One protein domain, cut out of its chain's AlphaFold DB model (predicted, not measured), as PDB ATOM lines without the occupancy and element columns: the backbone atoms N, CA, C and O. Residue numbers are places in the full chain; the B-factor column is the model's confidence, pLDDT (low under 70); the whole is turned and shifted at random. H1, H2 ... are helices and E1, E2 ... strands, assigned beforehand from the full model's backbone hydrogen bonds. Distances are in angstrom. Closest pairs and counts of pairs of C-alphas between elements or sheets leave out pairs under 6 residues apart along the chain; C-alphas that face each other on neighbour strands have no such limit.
ATOM      1  N   LYS A  86     -45.049 -39.988 -45.364       91.56
ATOM      2  CA  LYS A  86     -45.924 -39.183 -46.219       91.56
ATOM      3  C   LYS A  86     -45.323 -37.790 -46.395       91.56
ATOM      4  O   LYS A  86     -44.977 -37.148 -45.409       91.56
ATOM      5  N   LEU A  87     -45.214 -37.320 -47.639       91.75
ATOM      6  CA  LEU A  87     -44.870 -35.926 -47.928       91.75
ATOM      7  C   LEU A  87     -46.090 -35.046 -47.636       91.75
ATOM      8  O   LEU A  87     -47.158 -35.273 -48.205       91.75
ATOM      9  N   VAL A  88     -45.924 -34.076 -46.741       91.19
ATOM     10  CA  VAL A  88     -46.990 -33.166 -46.303       91.19
ATOM     11  C   VAL A  88     -47.016 -31.914 -47.170       91.19
ATOM     12  O   VAL A  88     -48.073 -31.547 -47.669       91.19
ATOM     13  N   GLY A  89     -45.852 -31.304 -47.397       90.19
ATOM     14  CA  GLY A  89     -45.725 -30.100 -48.209       90.19
ATOM     15  C   GLY A  89     -44.271 -29.732 -48.477       90.19
ATOM     16  O   GLY A  89     -43.339 -30.406 -48.019       90.19
ATOM     17  N   VAL A  90     -44.092 -28.678 -49.268       91.00
ATOM     18  CA  VAL A  90     -42.784 -28.154 -49.673       91.00
ATOM     19  C   VAL A  90     -42.815 -26.641 -49.519       91.00
ATOM     20  O   VAL A  90     -43.732 -25.996 -50.020       91.00
ATOM     21  N   ASP A  91     -41.827 -26.070 -48.834       89.50
ATOM     22  CA  ASP A  91     -41.750 -24.618 -48.683       89.50
ATOM     23  C   ASP A  91     -41.193 -23.912 -49.936       89.50
ATOM     24  O   ASP A  91     -40.806 -24.525 -50.933       89.50
ATOM     25  N   LYS A  92     -41.119 -22.580 -49.864       86.81
ATOM     26  CA  LYS A  92     -40.568 -21.731 -50.932       86.81
ATOM     27  C   LYS A  92     -39.072 -21.944 -51.178       86.81
ATOM     28  O   LYS A  92     -38.602 -21.655 -52.274       86.81
ATOM     29  N   PHE A  93     -38.335 -22.417 -50.175       88.69
ATOM     30  CA  PHE A  93     -36.900 -22.688 -50.256       88.69
ATOM     31  C   PHE A  93     -36.609 -24.097 -50.801       88.69
ATOM     32  O   PHE A  93     -35.463 -24.425 -51.099       88.69
ATOM     33  N   GLY A  94     -37.647 -24.921 -50.983       90.12
ATOM     34  CA  GLY A  94     -37.562 -26.292 -51.475       90.12
ATOM     35  C   GLY A  94     -37.374 -27.344 -50.377       90.12
ATOM     36  O   GLY A  94     -37.132 -28.510 -50.705       90.12
ATOM     37  N   ASN A  95     -37.467 -26.965 -49.100       93.38
ATOM     38  CA  ASN A  95     -37.430 -27.893 -47.975       93.38
ATOM     39  C   ASN A  95     -38.706 -28.735 -47.969       93.38
ATOM     40  O   ASN A  95     -39.812 -28.230 -48.167       93.38
ATOM     41  N   LYS A  96     -38.552 -30.039 -47.743       93.06
ATOM     42  CA  LYS A  96     -39.643 -31.015 -47.813       93.06
ATOM     43  C   LYS A  96     -40.012 -31.487 -46.420       93.06
ATOM     44  O   LYS A  96     -39.149 -31.945 -45.675       93.06
ATOM     45  N   TYR A  97     -41.296 -31.430 -46.097       93.94
ATOM     46  CA  TYR A  97     -41.813 -31.785 -44.780       93.94
ATOM     47  C   TYR A  97     -42.508 -33.138 -44.828       93.94
ATOM     48  O   TYR A  97     -43.381 -33.372 -45.668       93.94
ATOM     49  N   TYR A  98     -42.115 -34.032 -43.925       93.25
ATOM     50  CA  TYR A  98     -42.585 -35.411 -43.888       93.25
ATOM     51  C   TYR A  98     -43.263 -35.734 -42.563       93.25
ATOM     52  O   TYR A  98     -42.854 -35.248 -41.508       93.25
ATOM     53  N   GLU A  99     -44.278 -36.596 -42.629       92.19
ATOM     54  CA  GLU A  99     -44.988 -37.109 -41.463       92.19
ATOM     55  C   GLU A  99     -45.181 -38.634 -41.524       92.19
ATOM     56  O   GLU A  99     -45.436 -39.213 -42.586       92.19
ATOM     57  N   LYS A 100     -45.079 -39.297 -40.365       91.06
ATOM     58  CA  LYS A 100     -45.287 -40.742 -40.199       91.06
ATOM     59  C   LYS A 100     -46.036 -41.062 -38.898       91.06
ATOM     60  O   LYS A 100     -45.428 -41.242 -37.850       91.06
ATOM     61  N   LEU A 101     -47.362 -41.182 -38.995       80.38
ATOM     62  CA  LEU A 101     -48.305 -41.300 -37.863       80.38
ATOM     63  C   LEU A 101     -48.465 -42.713 -37.252       80.38
ATOM     64  O   LEU A 101     -49.189 -42.865 -36.277       80.38
ATOM     65  N   GLY A 102     -47.836 -43.752 -37.812       77.38
ATOM     66  CA  GLY A 102     -48.048 -45.148 -37.385       77.38
ATOM     67  C   GLY A 102     -46.902 -45.736 -36.555       77.38
ATOM     68  O   GLY A 102     -46.919 -45.740 -35.332       77.38
ATOM     69  N   ASN A 103     -45.883 -46.257 -37.241       73.94
ATOM     70  CA  ASN A 103     -44.806 -47.059 -36.640       73.94
ATOM     71  C   ASN A 103     -43.611 -46.217 -36.160       73.94
ATOM     72  O   ASN A 103     -42.459 -46.582 -36.402       73.94
ATOM     73  N   THR A 104     -43.825 -45.032 -35.594       78.62
ATOM     74  CA  THR A 104     -42.714 -44.146 -35.213       78.62
ATOM     75  C   THR A 104     -42.928 -43.570 -33.827       78.62
ATOM     76  O   THR A 104     -44.044 -43.253 -33.434       78.62
ATOM     77  N   GLN A 105     -41.834 -43.471 -33.071       84.81
ATOM     78  CA  GLN A 105     -41.839 -42.920 -31.725       84.81
ATOM     79  C   GLN A 105     -42.415 -41.496 -31.725       84.81
ATOM     80  O   GLN A 105     -42.082 -40.673 -32.587       84.81
ATOM     81  N   TYR A 106     -43.248 -41.196 -30.726       82.88
ATOM     82  CA  TYR A 106     -43.767 -39.851 -30.505       82.88
ATOM     83  C   TYR A 106     -42.613 -38.833 -30.412       82.88
ATOM     84  O   TYR A 106     -41.569 -39.115 -29.826       82.88
ATOM     85  N   GLY A 107     -42.768 -37.678 -31.064       84.62
ATOM     86  CA  GLY A 107     -41.705 -36.676 -31.241       84.62
ATOM     87  C   GLY A 107     -40.772 -36.876 -32.447       84.62
ATOM     88  O   GLY A 107     -40.123 -35.921 -32.855       84.62
ATOM     89  N   ARG A 108     -40.723 -38.064 -33.075       88.44
ATOM     90  CA  ARG A 108     -39.947 -38.317 -34.317       88.44
ATOM     91  C   ARG A 108     -40.810 -38.518 -35.562       88.44
ATOM     92  O   ARG A 108     -40.306 -38.876 -36.619       88.44
ATOM     93  N   HIS A 109     -42.118 -38.330 -35.432       91.00
ATOM     94  CA  HIS A 109     -43.070 -38.556 -36.514       91.00
ATOM     95  C   HIS A 109     -43.141 -37.399 -37.514       91.00
ATOM     96  O   HIS A 109     -43.696 -37.610 -38.583       91.00
ATOM     97  N   ARG A 110     -42.578 -36.223 -37.203       93.00
ATOM     98  CA  ARG A 110     -42.442 -35.080 -38.119       93.00
ATOM     99  C   ARG A 110     -40.971 -34.723 -38.271       93.00
ATOM    100  O   ARG A 110     -40.247 -34.662 -37.281       93.00
ATOM    101  N   TRP A 111     -40.530 -34.500 -39.502       93.44
ATOM    102  CA  TRP A 111     -39.183 -34.007 -39.786       93.44
ATOM    103  C   TRP A 111     -39.148 -33.246 -41.109       93.44
ATOM    104  O   TRP A 111     -40.072 -33.311 -41.922       93.44
ATOM    105  N   VAL A 112     -38.051 -32.523 -41.315       94.31
ATOM    106  CA  VAL A 112     -37.771 -31.770 -42.535       94.31
ATOM    107  C   VAL A 112     -36.546 -32.353 -43.231       94.31
ATOM    108  O   VAL A 112     -35.564 -32.733 -42.592       94.31
ATOM    109  N   GLU A 113     -36.612 -32.430 -44.552       92.69
ATOM    110  CA  GLU A 113     -35.456 -32.615 -45.414       92.69
ATOM    111  C   GLU A 113     -35.134 -31.281 -46.086       92.69
ATOM    112  O   GLU A 113     -35.922 -30.781 -46.893       92.69
ATOM    113  N   TYR A 114     -33.971 -30.719 -45.762       93.00
ATOM    114  CA  TYR A 114     -33.510 -29.467 -46.353       93.00
ATOM    115  C   TYR A 114     -33.193 -29.625 -47.843       93.00
ATOM    116  O   TYR A 114     -32.681 -30.662 -48.279       93.00
ATOM    117  N   ALA A 115     -33.490 -28.586 -48.627       88.69
ATOM    118  CA  ALA A 115     -33.168 -28.552 -50.054       88.69
ATOM    119  C   ALA A 115     -31.652 -28.570 -50.283       88.69
ATOM    120  O   ALA A 115     -31.138 -29.313 -51.129       88.69
ATOM    121  N   GLU A 116     -30.935 -27.762 -49.500       86.94
ATOM    122  CA  GLU A 116     -29.486 -27.712 -49.517       86.94
ATOM    123  C   GLU A 116     -28.901 -28.844 -48.675       86.94
ATOM    124  O   GLU A 116     -29.148 -28.969 -47.482       86.94
ATOM    125  N   LYS A 117     -28.099 -29.695 -49.316       83.06
ATOM    126  CA  LYS A 117     -27.558 -30.902 -48.678       83.06
ATOM    127  C   LYS A 117     -26.181 -30.717 -48.061       83.06
ATOM    128  O   LYS A 117     -25.778 -31.549 -47.265       83.06
ATOM    129  N   SER A 118     -25.443 -29.687 -48.477       80.69
ATOM    130  CA  SER A 118     -24.042 -29.507 -48.082       80.69
ATOM    131  C   SER A 118     -23.887 -28.686 -46.805       80.69
ATOM    132  O   SER A 118     -23.004 -28.981 -46.009       80.69
ATOM    133  N   ARG A 119     -24.700 -27.641 -46.634       82.31
ATOM    134  CA  ARG A 119     -24.679 -26.740 -45.476       82.31
ATOM    135  C   ARG A 119     -26.104 -26.475 -45.000       82.31
ATOM    136  O   ARG A 119     -26.595 -25.359 -45.054       82.31
ATOM    137  N   TYR A 120     -26.788 -27.535 -44.582       88.75
ATOM    138  CA  TYR A 120     -28.121 -27.386 -44.005       88.75
ATOM    139  C   TYR A 120     -28.034 -26.770 -42.604       88.75
ATOM    140  O   TYR A 120     -27.165 -27.130 -41.806       88.75
ATOM    141  N   ASN A 121     -28.963 -25.870 -42.292       89.50
ATOM    142  CA  ASN A 121     -29.047 -25.197 -40.999       89.50
ATOM    143  C   ASN A 121     -30.491 -25.251 -40.482       89.50
ATOM    144  O   ASN A 121     -31.441 -25.058 -41.236       89.50
ATOM    145  N   ALA A 122     -30.668 -25.475 -39.177       90.94
ATOM    146  CA  ALA A 122     -31.983 -25.512 -38.536       90.94
ATOM    147  C   ALA A 122     -32.795 -24.220 -38.741       90.94
ATOM    148  O   ALA A 122     -34.021 -24.251 -38.818       90.94
ATOM    149  N   SER A 123     -32.106 -23.084 -38.874       92.62
ATOM    150  CA  SER A 123     -32.738 -21.781 -39.105       92.62
ATOM    151  C   SER A 123     -33.274 -21.574 -40.526       92.62
ATOM    152  O   SER A 123     -33.891 -20.546 -40.774       92.62
ATOM    153  N   GLN A 124     -33.095 -22.517 -41.457       93.06
ATOM    154  CA  GLN A 124     -33.638 -22.425 -42.823       93.06
ATOM    155  C   GLN A 124     -35.153 -22.665 -42.887       93.06
ATOM    156  O   GLN A 124     -35.792 -22.316 -43.877       93.06
ATOM    157  N   VAL A 125     -35.744 -23.240 -41.835       93.00
ATOM    158  CA  VAL A 125     -37.187 -23.485 -41.763       93.00
ATOM    159  C   VAL A 125     -37.936 -22.157 -41.581       93.00
ATOM    160  O   VAL A 125     -37.712 -21.470 -40.581       93.00
ATOM    161  N   PRO A 126     -38.866 -21.789 -42.483       91.12
ATOM    162  CA  PRO A 126     -39.665 -20.581 -42.330       91.12
ATOM    163  C   PRO A 126     -40.650 -20.694 -41.163       91.12
ATOM    164  O   PRO A 126     -41.115 -21.779 -40.808       91.12
ATOM    165  N   ALA A 127     -41.058 -19.540 -40.629       87.50
ATOM    166  CA  ALA A 127     -41.967 -19.452 -39.482       87.50
ATOM    167  C   ALA A 127     -43.288 -20.239 -39.644       87.50
ATOM    168  O   ALA A 127     -43.783 -20.803 -38.673       87.50
ATOM    169  N   GLU A 128     -43.829 -20.320 -40.866       83.94
ATOM    170  CA  GLU A 128     -45.060 -21.073 -41.185       83.94
ATOM    171  C   GLU A 128     -44.914 -22.574 -40.904       83.94
ATOM    172  O   GLU A 128     -45.832 -23.207 -40.391       83.94
ATOM    173  N   TRP A 129     -43.745 -23.137 -41.208       89.62
ATOM    174  CA  TRP A 129     -43.459 -24.559 -41.031       89.62
ATOM    175  C   TRP A 129     -42.825 -24.871 -39.673       89.62
ATOM    176  O   TRP A 129     -42.942 -25.995 -39.183       89.62
ATOM    177  N   HIS A 130     -42.202 -23.880 -39.032       91.00
ATOM    178  CA  HIS A 130     -41.569 -24.032 -37.724       91.00
ATOM    179  C   HIS A 130     -42.575 -24.465 -36.643       91.00
ATOM    180  O   HIS A 130     -42.303 -25.387 -35.877       91.00
ATOM    181  N   GLY A 131     -43.767 -23.857 -36.599       89.00
ATOM    182  CA  GLY A 131     -44.800 -24.231 -35.623       89.00
ATOM    183  C   GLY A 131     -45.259 -25.687 -35.759       89.00
ATOM    184  O   GLY A 131     -45.388 -26.394 -34.757       89.00
ATOM    185  N   TRP A 132     -45.455 -26.144 -36.998       90.62
ATOM    186  CA  TRP A 132     -45.875 -27.513 -37.308       90.62
ATOM    187  C   TRP A 132     -44.797 -28.548 -36.971       90.62
ATOM    188  O   TRP A 132     -45.086 -29.587 -36.368       90.62
ATOM    189  N   LEU A 133     -43.544 -28.236 -37.317       92.50
ATOM    190  CA  LEU A 133     -42.383 -29.090 -37.072       92.50
ATOM    191  C   LEU A 133     -42.129 -29.302 -35.571       92.50
ATOM    192  O   LEU A 133     -41.747 -30.394 -35.163       92.50
ATOM    193  N   HIS A 134     -42.371 -28.274 -34.754       92.25
ATOM    194  CA  HIS A 134     -42.151 -28.298 -33.305       92.25
ATOM    195  C   HIS A 134     -43.379 -28.722 -32.482       92.25
ATOM    196  O   HIS A 134     -43.375 -28.546 -31.265       92.25
ATOM    197  N   PHE A 135     -44.416 -29.285 -33.109       89.38
ATOM    198  CA  PHE A 135     -45.647 -29.730 -32.432       89.38
ATOM    199  C   PHE A 135     -46.377 -28.614 -31.661       89.38
ATOM    200  O   PHE A 135     -47.105 -28.887 -30.713       89.38
ATOM    201  N   ILE A 136     -46.185 -27.352 -32.059       87.31
ATOM    202  CA  ILE A 136     -46.891 -26.204 -31.467       87.31
ATOM    203  C   ILE A 136     -48.296 -26.095 -32.071       87.31
ATOM    204  O   ILE A 136     -49.248 -25.721 -31.391       87.31
ATOM    205  N   THR A 137     -48.419 -26.414 -33.358       84.12
ATOM    206  CA  THR A 137     -49.675 -26.398 -34.109       84.12
ATOM    207  C   THR A 137     -49.753 -27.612 -35.031       84.12
ATOM    208  O   THR A 137     -48.730 -28.117 -35.494       84.12
ATOM    209  N   ASP A 138     -50.967 -28.074 -35.311       84.62
ATOM    210  CA  ASP A 138     -51.218 -29.123 -36.307       84.62
ATOM    211  C   ASP A 138     -51.500 -28.554 -37.702       84.62
ATOM    212  O   ASP A 138     -51.559 -29.296 -38.680       84.62
ATOM    213  N   HIS A 139     -51.619 -27.230 -37.815       79.19
ATOM    214  CA  HIS A 139     -51.775 -26.556 -39.097       79.19
ATOM    215  C   HIS A 139     -50.476 -26.609 -39.897       79.19
ATOM    216  O   HIS A 139     -49.406 -26.265 -39.393       79.19
ATOM    217  N   THR A 140     -50.578 -27.024 -41.155       80.19
ATOM    218  CA  THR A 140     -49.431 -27.084 -42.070       80.19
ATOM    219  C   THR A 140     -49.074 -25.696 -42.604       80.19
ATOM    220  O   THR A 140     -49.923 -24.803 -42.654       80.19
ATOM    221  N   GLY A 141     -47.823 -25.499 -43.036       68.56
ATOM    222  CA  GLY A 141     -47.377 -24.200 -43.558       68.56
ATOM    223  C   GLY A 141     -48.146 -23.749 -44.806       68.56
ATOM    224  O   GLY A 141     -48.367 -22.554 -44.995       68.56
ATOM    225  N   ASP A 142     -48.633 -24.699 -45.609       69.12
ATOM    226  CA  ASP A 142     -49.460 -24.424 -46.790       69.12
ATOM    227  C   ASP A 142     -50.884 -23.981 -46.419       69.12
ATOM    228  O   ASP A 142     -51.466 -23.133 -47.093       69.12
ATOM    229  N   GLU A 143     -51.432 -24.492 -45.314       62.53
ATOM    230  CA  GLU A 143     -52.721 -24.051 -44.765       62.53
ATOM    231  C   GLU A 143     -52.617 -22.725 -44.002       62.53
ATOM    232  O   GLU A 143     -53.612 -22.013 -43.872       62.53
ATOM    233  N   ALA A 144     -51.413 -22.363 -43.549       52.47
ATOM    234  CA  ALA A 144     -51.100 -21.035 -43.026       52.47
ATOM    235  C   ALA A 144     -50.895 -19.982 -44.142       52.47
ATOM    236  O   ALA A 144     -50.833 -18.778 -43.861       52.47
ATOM    237  N   SER A 145     -50.808 -20.401 -45.415       47.56
ATOM    238  CA  SER A 145     -50.705 -19.492 -46.560       47.56
ATOM    239  C   SER A 145     -52.067 -18.841 -46.859       47.56
ATOM    240  O   SER A 145     -53.058 -19.538 -47.086       47.56
ATOM    241  N   PRO A 146     -52.151 -17.498 -46.929       49.44
ATOM    242  CA  PRO A 146     -53.410 -16.749 -46.856       49.44
ATOM    243  C   PRO A 146     -54.328 -16.854 -48.085       49.44
ATOM    244  O   PRO A 146     -55.275 -16.077 -48.200       49.44
ATOM    245  N   ILE A 147     -54.046 -17.745 -49.039       49.34
ATOM    246  CA  ILE A 147     -54.697 -17.737 -50.356       49.34
ATOM    247  C   ILE A 147     -55.836 -18.761 -50.452       49.34
ATOM    248  O   ILE A 147     -56.771 -18.526 -51.211       49.34
ATOM    249  N   LEU A 148     -55.841 -19.848 -49.667       43.47
ATOM    250  CA  LEU A 148     -56.825 -20.923 -49.844       43.47
ATOM    251  C   LEU A 148     -57.375 -21.466 -48.516       43.47
ATOM    252  O   LEU A 148     -56.852 -22.446 -48.004       43.47
ATOM    253  N   LYS A 149     -58.467 -20.877 -48.005       45.31
ATOM    254  CA  LYS A 149     -59.619 -21.592 -47.394       45.31
ATOM    255  C   LYS A 149     -60.570 -20.593 -46.734       45.31
ATOM    256  O   LYS A 149     -60.326 -20.071 -45.654       45.31
ATOM    257  N   TYR A 150     -61.683 -20.351 -47.416       49.34
ATOM    258  CA  TYR A 150     -62.690 -19.340 -47.096       49.34
ATOM    259  C   TYR A 150     -63.702 -19.752 -46.010       49.34
ATOM    260  O   TYR A 150     -64.770 -19.157 -45.933       49.34
ATOM    261  N   TYR A 151     -63.426 -20.750 -45.165       44.25
ATOM    262  CA  TYR A 151     -64.405 -21.205 -44.170       44.25
ATOM    263  C   TYR A 151     -63.751 -21.555 -42.822       44.25
ATOM    264  O   TYR A 151     -63.029 -22.536 -42.694       44.25
ATOM    265  N   LEU A 152     -64.069 -20.726 -41.822       40.31
ATOM    266  CA  LEU A 152     -64.173 -21.054 -40.395       40.31
ATOM    267  C   LEU A 152     -62.917 -21.487 -39.600       40.31
ATOM    268  O   LEU A 152     -63.035 -22.331 -38.720       40.31
ATOM    269  N   ILE A 153     -61.748 -20.863 -39.798       39.75
ATOM    270  CA  ILE A 153     -60.641 -20.863 -38.803       39.75
ATOM    271  C   ILE A 153     -60.005 -19.462 -38.772       39.75
ATOM    272  O   ILE A 153     -58.916 -19.216 -39.280       39.75
ATOM    273  N   SER A 154     -60.752 -18.497 -38.233       37.88
ATOM    274  CA  SER A 154     -60.462 -17.058 -38.344       37.88
ATOM    275  C   SER A 154     -59.657 -16.449 -37.180       37.88
ATOM    276  O   SER A 154     -59.531 -15.229 -37.146       37.88
ATOM    277  N   CYS A 155     -59.113 -17.209 -36.220       41.66
ATOM    278  CA  CYS A 155     -58.656 -16.576 -34.966       41.66
ATOM    279  C   CYS A 155     -57.184 -16.709 -34.553       41.66
ATOM    280  O   CYS A 155     -56.856 -16.129 -33.523       41.66
ATOM    281  N   LEU A 156     -56.266 -17.362 -35.286       42.78
ATOM    282  CA  LEU A 156     -54.856 -17.296 -34.836       42.78
ATOM    283  C   LEU A 156     -53.738 -17.483 -35.872       42.78
ATOM    284  O   LEU A 156     -52.623 -17.050 -35.597       42.78
ATOM    285  N   LEU A 157     -53.979 -18.092 -37.038       44.38
ATOM    286  CA  LEU A 157     -52.872 -18.575 -37.887       44.38
ATOM    287  C   LEU A 157     -52.865 -18.103 -39.348       44.38
ATOM    288  O   LEU A 157     -52.146 -18.653 -40.174       44.38
ATOM    289  N   MET A 158     -53.627 -17.063 -39.668       47.31
ATOM    290  CA  MET A 158     -53.659 -16.468 -41.002       47.31
ATOM    291  C   MET A 158     -53.164 -15.029 -40.944       47.31
ATOM    292  O   MET A 158     -53.564 -14.277 -40.059       47.31
ATOM    293  N   LEU A 159     -52.404 -14.658 -41.979       59.91
ATOM    294  CA  LEU A 159     -51.952 -13.318 -42.373       59.91
ATOM    295  C   LEU A 159     -50.488 -13.056 -42.036       59.91
ATOM    296  O   LEU A 159     -50.174 -12.194 -41.217       59.91
ATOM    297  N   LYS A 160     -49.575 -13.683 -42.800       59.59
ATOM    298  CA  LYS A 160     -48.320 -12.988 -43.112       59.59
ATOM    299  C   LYS A 160     -48.689 -11.550 -43.501       59.59
ATOM    300  O   LYS A 160     -49.418 -11.358 -44.483       59.59
ATOM    301  N   PRO A 161     -48.289 -10.549 -42.707       68.69
ATOM    302  CA  PRO A 161     -48.819  -9.211 -42.856       68.69
ATOM    303  C   PRO A 161     -48.289  -8.638 -44.161       68.69
ATOM    304  O   PRO A 161     -47.107  -8.347 -44.279       68.69
ATOM    305  N   LYS A 162     -49.155  -8.459 -45.162       69.94
ATOM    306  CA  LYS A 162     -48.727  -8.044 -46.511       69.94
ATOM    307  C   LYS A 162     -47.947  -6.723 -46.526       69.94
ATOM    308  O   LYS A 162     -47.168  -6.489 -47.436       69.94
ATOM    309  N   ARG A 163     -48.174  -5.857 -45.531       80.62
ATOM    310  CA  ARG A 163     -47.578  -4.515 -45.453       80.62
ATOM    311  C   ARG A 163     -46.158  -4.497 -44.876       80.62
ATOM    312  O   ARG A 163     -45.382  -3.633 -45.252       80.62
ATOM    313  N   TYR A 164     -45.842  -5.391 -43.944       81.56
ATOM    314  CA  TYR A 164     -44.577  -5.366 -43.190       81.56
ATOM    315  C   TYR A 164     -43.963  -6.760 -43.004       81.56
ATOM    316  O   TYR A 164     -43.040  -6.938 -42.215       81.56
ATOM    317  N   GLY A 165     -44.494  -7.762 -43.703       81.50
ATOM    318  CA  GLY A 165     -43.988  -9.122 -43.698       81.50
ATOM    319  C   GLY A 165     -42.628  -9.157 -44.368       81.50
ATOM    320  O   GLY A 165     -42.519  -8.944 -45.572       81.50
ATOM    321  N   ILE A 166     -41.604  -9.416 -43.569       87.00
ATOM    322  CA  ILE A 166     -40.245  -9.626 -44.049       87.00
ATOM    323  C   ILE A 166     -40.123 -11.093 -44.461       87.00
ATOM    324  O   ILE A 166     -40.715 -11.982 -43.838       87.00
ATOM    325  N   GLU A 167     -39.391 -11.348 -45.540       87.75
ATOM    326  CA  GLU A 167     -39.107 -12.713 -45.961       87.75
ATOM    327  C   GLU A 167     -38.195 -13.417 -44.958       87.75
ATOM    328  O   GLU A 167     -37.379 -12.801 -44.273       87.75
ATOM    329  N   HIS A 168     -38.363 -14.732 -44.851       89.75
ATOM    330  CA  HIS A 168     -37.535 -15.524 -43.959       89.75
ATOM    331  C   HIS A 168     -36.083 -15.488 -44.436       89.75
ATOM    332  O   HIS A 168     -35.805 -15.798 -45.592       89.75
ATOM    333  N   LYS A 169     -35.175 -15.126 -43.533       90.44
ATOM    334  CA  LYS A 169     -33.733 -15.180 -43.748       90.44
ATOM    335  C   LYS A 169     -33.153 -16.130 -42.716       90.44
ATOM    336  O   LYS A 169     -33.463 -16.018 -41.530       90.44
ATOM    337  N   GLU A 170     -32.337 -17.066 -43.176       90.75
ATOM    338  CA  GLU A 170     -31.623 -17.967 -42.281       90.75
ATOM    339  C   GLU A 170     -30.634 -17.200 -41.392       90.75
ATOM    340  O   GLU A 170     -30.273 -16.046 -41.650       90.75
ATOM    341  N   ASN A 171     -30.192 -17.848 -40.321       92.75
ATOM    342  CA  ASN A 171     -29.215 -17.256 -39.426       92.75
ATOM    343  C   ASN A 171     -27.796 -17.387 -40.003       92.75
ATOM    344  O   ASN A 171     -27.171 -18.437 -39.869       92.75
ATOM    345  N   LEU A 172     -27.279 -16.291 -40.561       89.75
ATOM    346  CA  LEU A 172     -25.928 -16.176 -41.137       89.75
ATOM    347  C   LEU A 172     -24.867 -15.744 -40.107       89.75
ATOM    348  O   LEU A 172     -23.890 -15.064 -40.428       89.75
ATOM    349  N   SER A 173     -25.075 -16.085 -38.834       89.62
ATOM    350  CA  SER A 173     -24.104 -15.780 -37.783       89.62
ATOM    351  C   SER A 173     -22.766 -16.466 -38.081       89.62
ATOM    352  O   SER A 173     -22.701 -17.690 -38.147       89.62
ATOM    353  N   GLY A 174     -21.701 -15.674 -38.228       86.25
ATOM    354  CA  GLY A 174     -20.338 -16.150 -38.493       86.25
ATOM    355  C   GLY A 174     -19.914 -16.173 -39.967       86.25
ATOM    356  O   GLY A 174     -18.764 -16.508 -40.237       86.25
ATOM    357  N   GLU A 175     -20.778 -15.789 -40.916       85.44
ATOM    358  CA  GLU A 175     -20.419 -15.738 -42.349       85.44
ATOM    359  C   GLU A 175     -19.776 -14.412 -42.798       85.44
ATOM    360  O   GLU A 175     -19.303 -14.301 -43.928       85.44
ATOM    361  N   GLY A 176     -19.727 -13.413 -41.914       87.94
ATOM    362  CA  GLY A 176     -19.085 -12.118 -42.148       87.94
ATOM    363  C   GLY A 176     -19.830 -10.965 -41.478       87.94
ATOM    364  O   GLY A 176     -21.037 -11.046 -41.245       87.94
ATOM    365  N   ASP A 177     -19.115  -9.877 -41.189       84.19
ATOM    366  CA  ASP A 177     -19.646  -8.742 -40.418       84.19
ATOM    367  C   ASP A 177     -20.834  -8.041 -41.102       84.19
ATOM    368  O   ASP A 177     -21.699  -7.481 -40.431       84.19
ATOM    369  N   GLU A 178     -20.923  -8.114 -42.432       84.50
ATOM    370  CA  GLU A 178     -22.015  -7.525 -43.219       84.50
ATOM    371  C   GLU A 178     -23.359  -8.248 -43.024       84.50
ATOM    372  O   GLU A 178     -24.424  -7.632 -43.091       84.50
ATOM    373  N   TYR A 179     -23.329  -9.561 -42.783       86.12
ATOM    374  CA  TYR A 179     -24.535 -10.378 -42.622       86.12
ATOM    375  C   TYR A 179     -25.021 -10.433 -41.175       86.12
ATOM    376  O   TYR A 179     -26.200 -10.711 -40.928       86.12
ATOM    377  N   ILE A 180     -24.116 -10.172 -40.232       91.44
ATOM    378  CA  ILE A 180     -24.364 -10.218 -38.796       91.44
ATOM    379  C   ILE A 180     -25.005  -8.908 -38.340       91.44
ATOM    380  O   ILE A 180     -24.633  -7.806 -38.744       91.44
ATOM    381  N   TYR A 181     -25.988  -9.024 -37.451       90.62
ATOM    382  CA  TYR A 181     -26.587  -7.851 -36.837       90.62
ATOM    383  C   TYR A 181     -25.623  -7.197 -35.841       90.62
ATOM    384  O   TYR A 181     -25.227  -7.803 -34.845       90.62
ATOM    385  N   HIS A 182     -25.337  -5.917 -36.069       91.94
ATOM    386  CA  HIS A 182     -24.572  -5.073 -35.163       91.94
ATOM    387  C   HIS A 182     -25.472  -4.034 -34.491       91.94
ATOM    388  O   HIS A 182     -26.302  -3.381 -35.126       91.94
ATOM    389  N   SER A 183     -25.296  -3.846 -33.181       93.75
ATOM    390  CA  SER A 183     -26.039  -2.825 -32.439       93.75
ATOM    391  C   SER A 183     -25.683  -1.414 -32.928       93.75
ATOM    392  O   SER A 183     -24.636  -1.185 -33.534       93.75
ATOM    393  N   LYS A 184     -26.548  -0.428 -32.657       95.25
ATOM    394  CA  LYS A 184     -26.354   0.956 -33.137       95.25
ATOM    395  C   LYS A 184     -25.106   1.644 -32.569       95.25
ATOM    396  O   LYS A 184     -24.691   2.643 -33.125       95.25
ATOM    397  N   GLY A 185     -24.530   1.154 -31.471       93.50
ATOM    398  CA  GLY A 185     -23.285   1.692 -30.905       93.50
ATOM    399  C   GLY A 185     -22.025   0.923 -31.308       93.50
ATOM    400  O   GLY A 185     -20.933   1.338 -30.934       93.50
ATOM    401  N   HIS A 186     -22.166  -0.201 -32.014       93.38
ATOM    402  CA  HIS A 186     -21.043  -1.053 -32.387       93.38
ATOM    403  C   HIS A 186     -20.181  -0.393 -33.471       93.38
ATOM    404  O   HIS A 186     -20.722   0.183 -34.410       93.38
ATOM    405  N   THR A 187     -18.857  -0.516 -33.376       91.44
ATOM    406  CA  THR A 187     -17.900   0.126 -34.297       91.44
ATOM    407  C   THR A 187     -17.972  -0.413 -35.726       91.44
ATOM    408  O   THR A 187     -17.747   0.336 -36.667       91.44
ATOM    409  N   LEU A 188     -18.320  -1.693 -35.901       91.19
ATOM    410  CA  LEU A 188     -18.524  -2.295 -37.230       91.19
ATOM    411  C   LEU A 188     -19.874  -1.919 -37.866       91.19
ATOM    412  O   LEU A 188     -20.127  -2.268 -39.015       91.19
TER     413      LEU A 188
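This is residues 86 to 188 of the 207 residues of the protein "NADH dehydrogenase [ubiquinone] 1 alpha subcomplex subunit 12" of Acer yangbiense (UniProt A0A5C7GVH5). There is little regular structure: a small sheet of three short strands with one short helix, H1, over one face, then a long winding stretch with no named element, residues 134 to 188, whose last part runs far out from them. Named elements, in the order E1 E2 E3 H1, hold only 20 of 103 printed residues, class mixed; the sheet E1 - E2 - E3 is an antiparallel meander, each strand beside the one before. The whole is loose, radius of gyration of the C-alphas 16.7 A, spanning 53 by 34 by 21 A.

Start at E1, residues 86 to 90, a hairpin with E2, residues 96 to 99; N 88 and O 97 are 2.8 A apart, within hydrogen-bond range. E2 forms another hairpin with E3, residues 110 to 113, with N 113 and O 96 at 2.8 A. H1, residues 127 to 133, is on the sheet, height 9.6 A, only just over E3 with 3 C-alphas; their closest C-alphas, Arg 110 and Leu 133, are 6.1 A apart. In H1, 1 of 3 O i to N i+4 pairs and 3 of 4 O i to N i+3 pairs are within range.

Find C-alpha 86 at (-45.924, -39.183, -46.219); E1 runs 12.0 A, E2 10.3 A, E3 10.4 A. H1, 9.9 A, ends at C-alpha 133 (-42.383, -29.090, -37.072).

The farthest C-alphas, Gly 102 and Thr 187, are 54.5 A apart. The printed part has no cut; the link E3 to H1 is long. Residues 141 to 162 have pLDDT under 70.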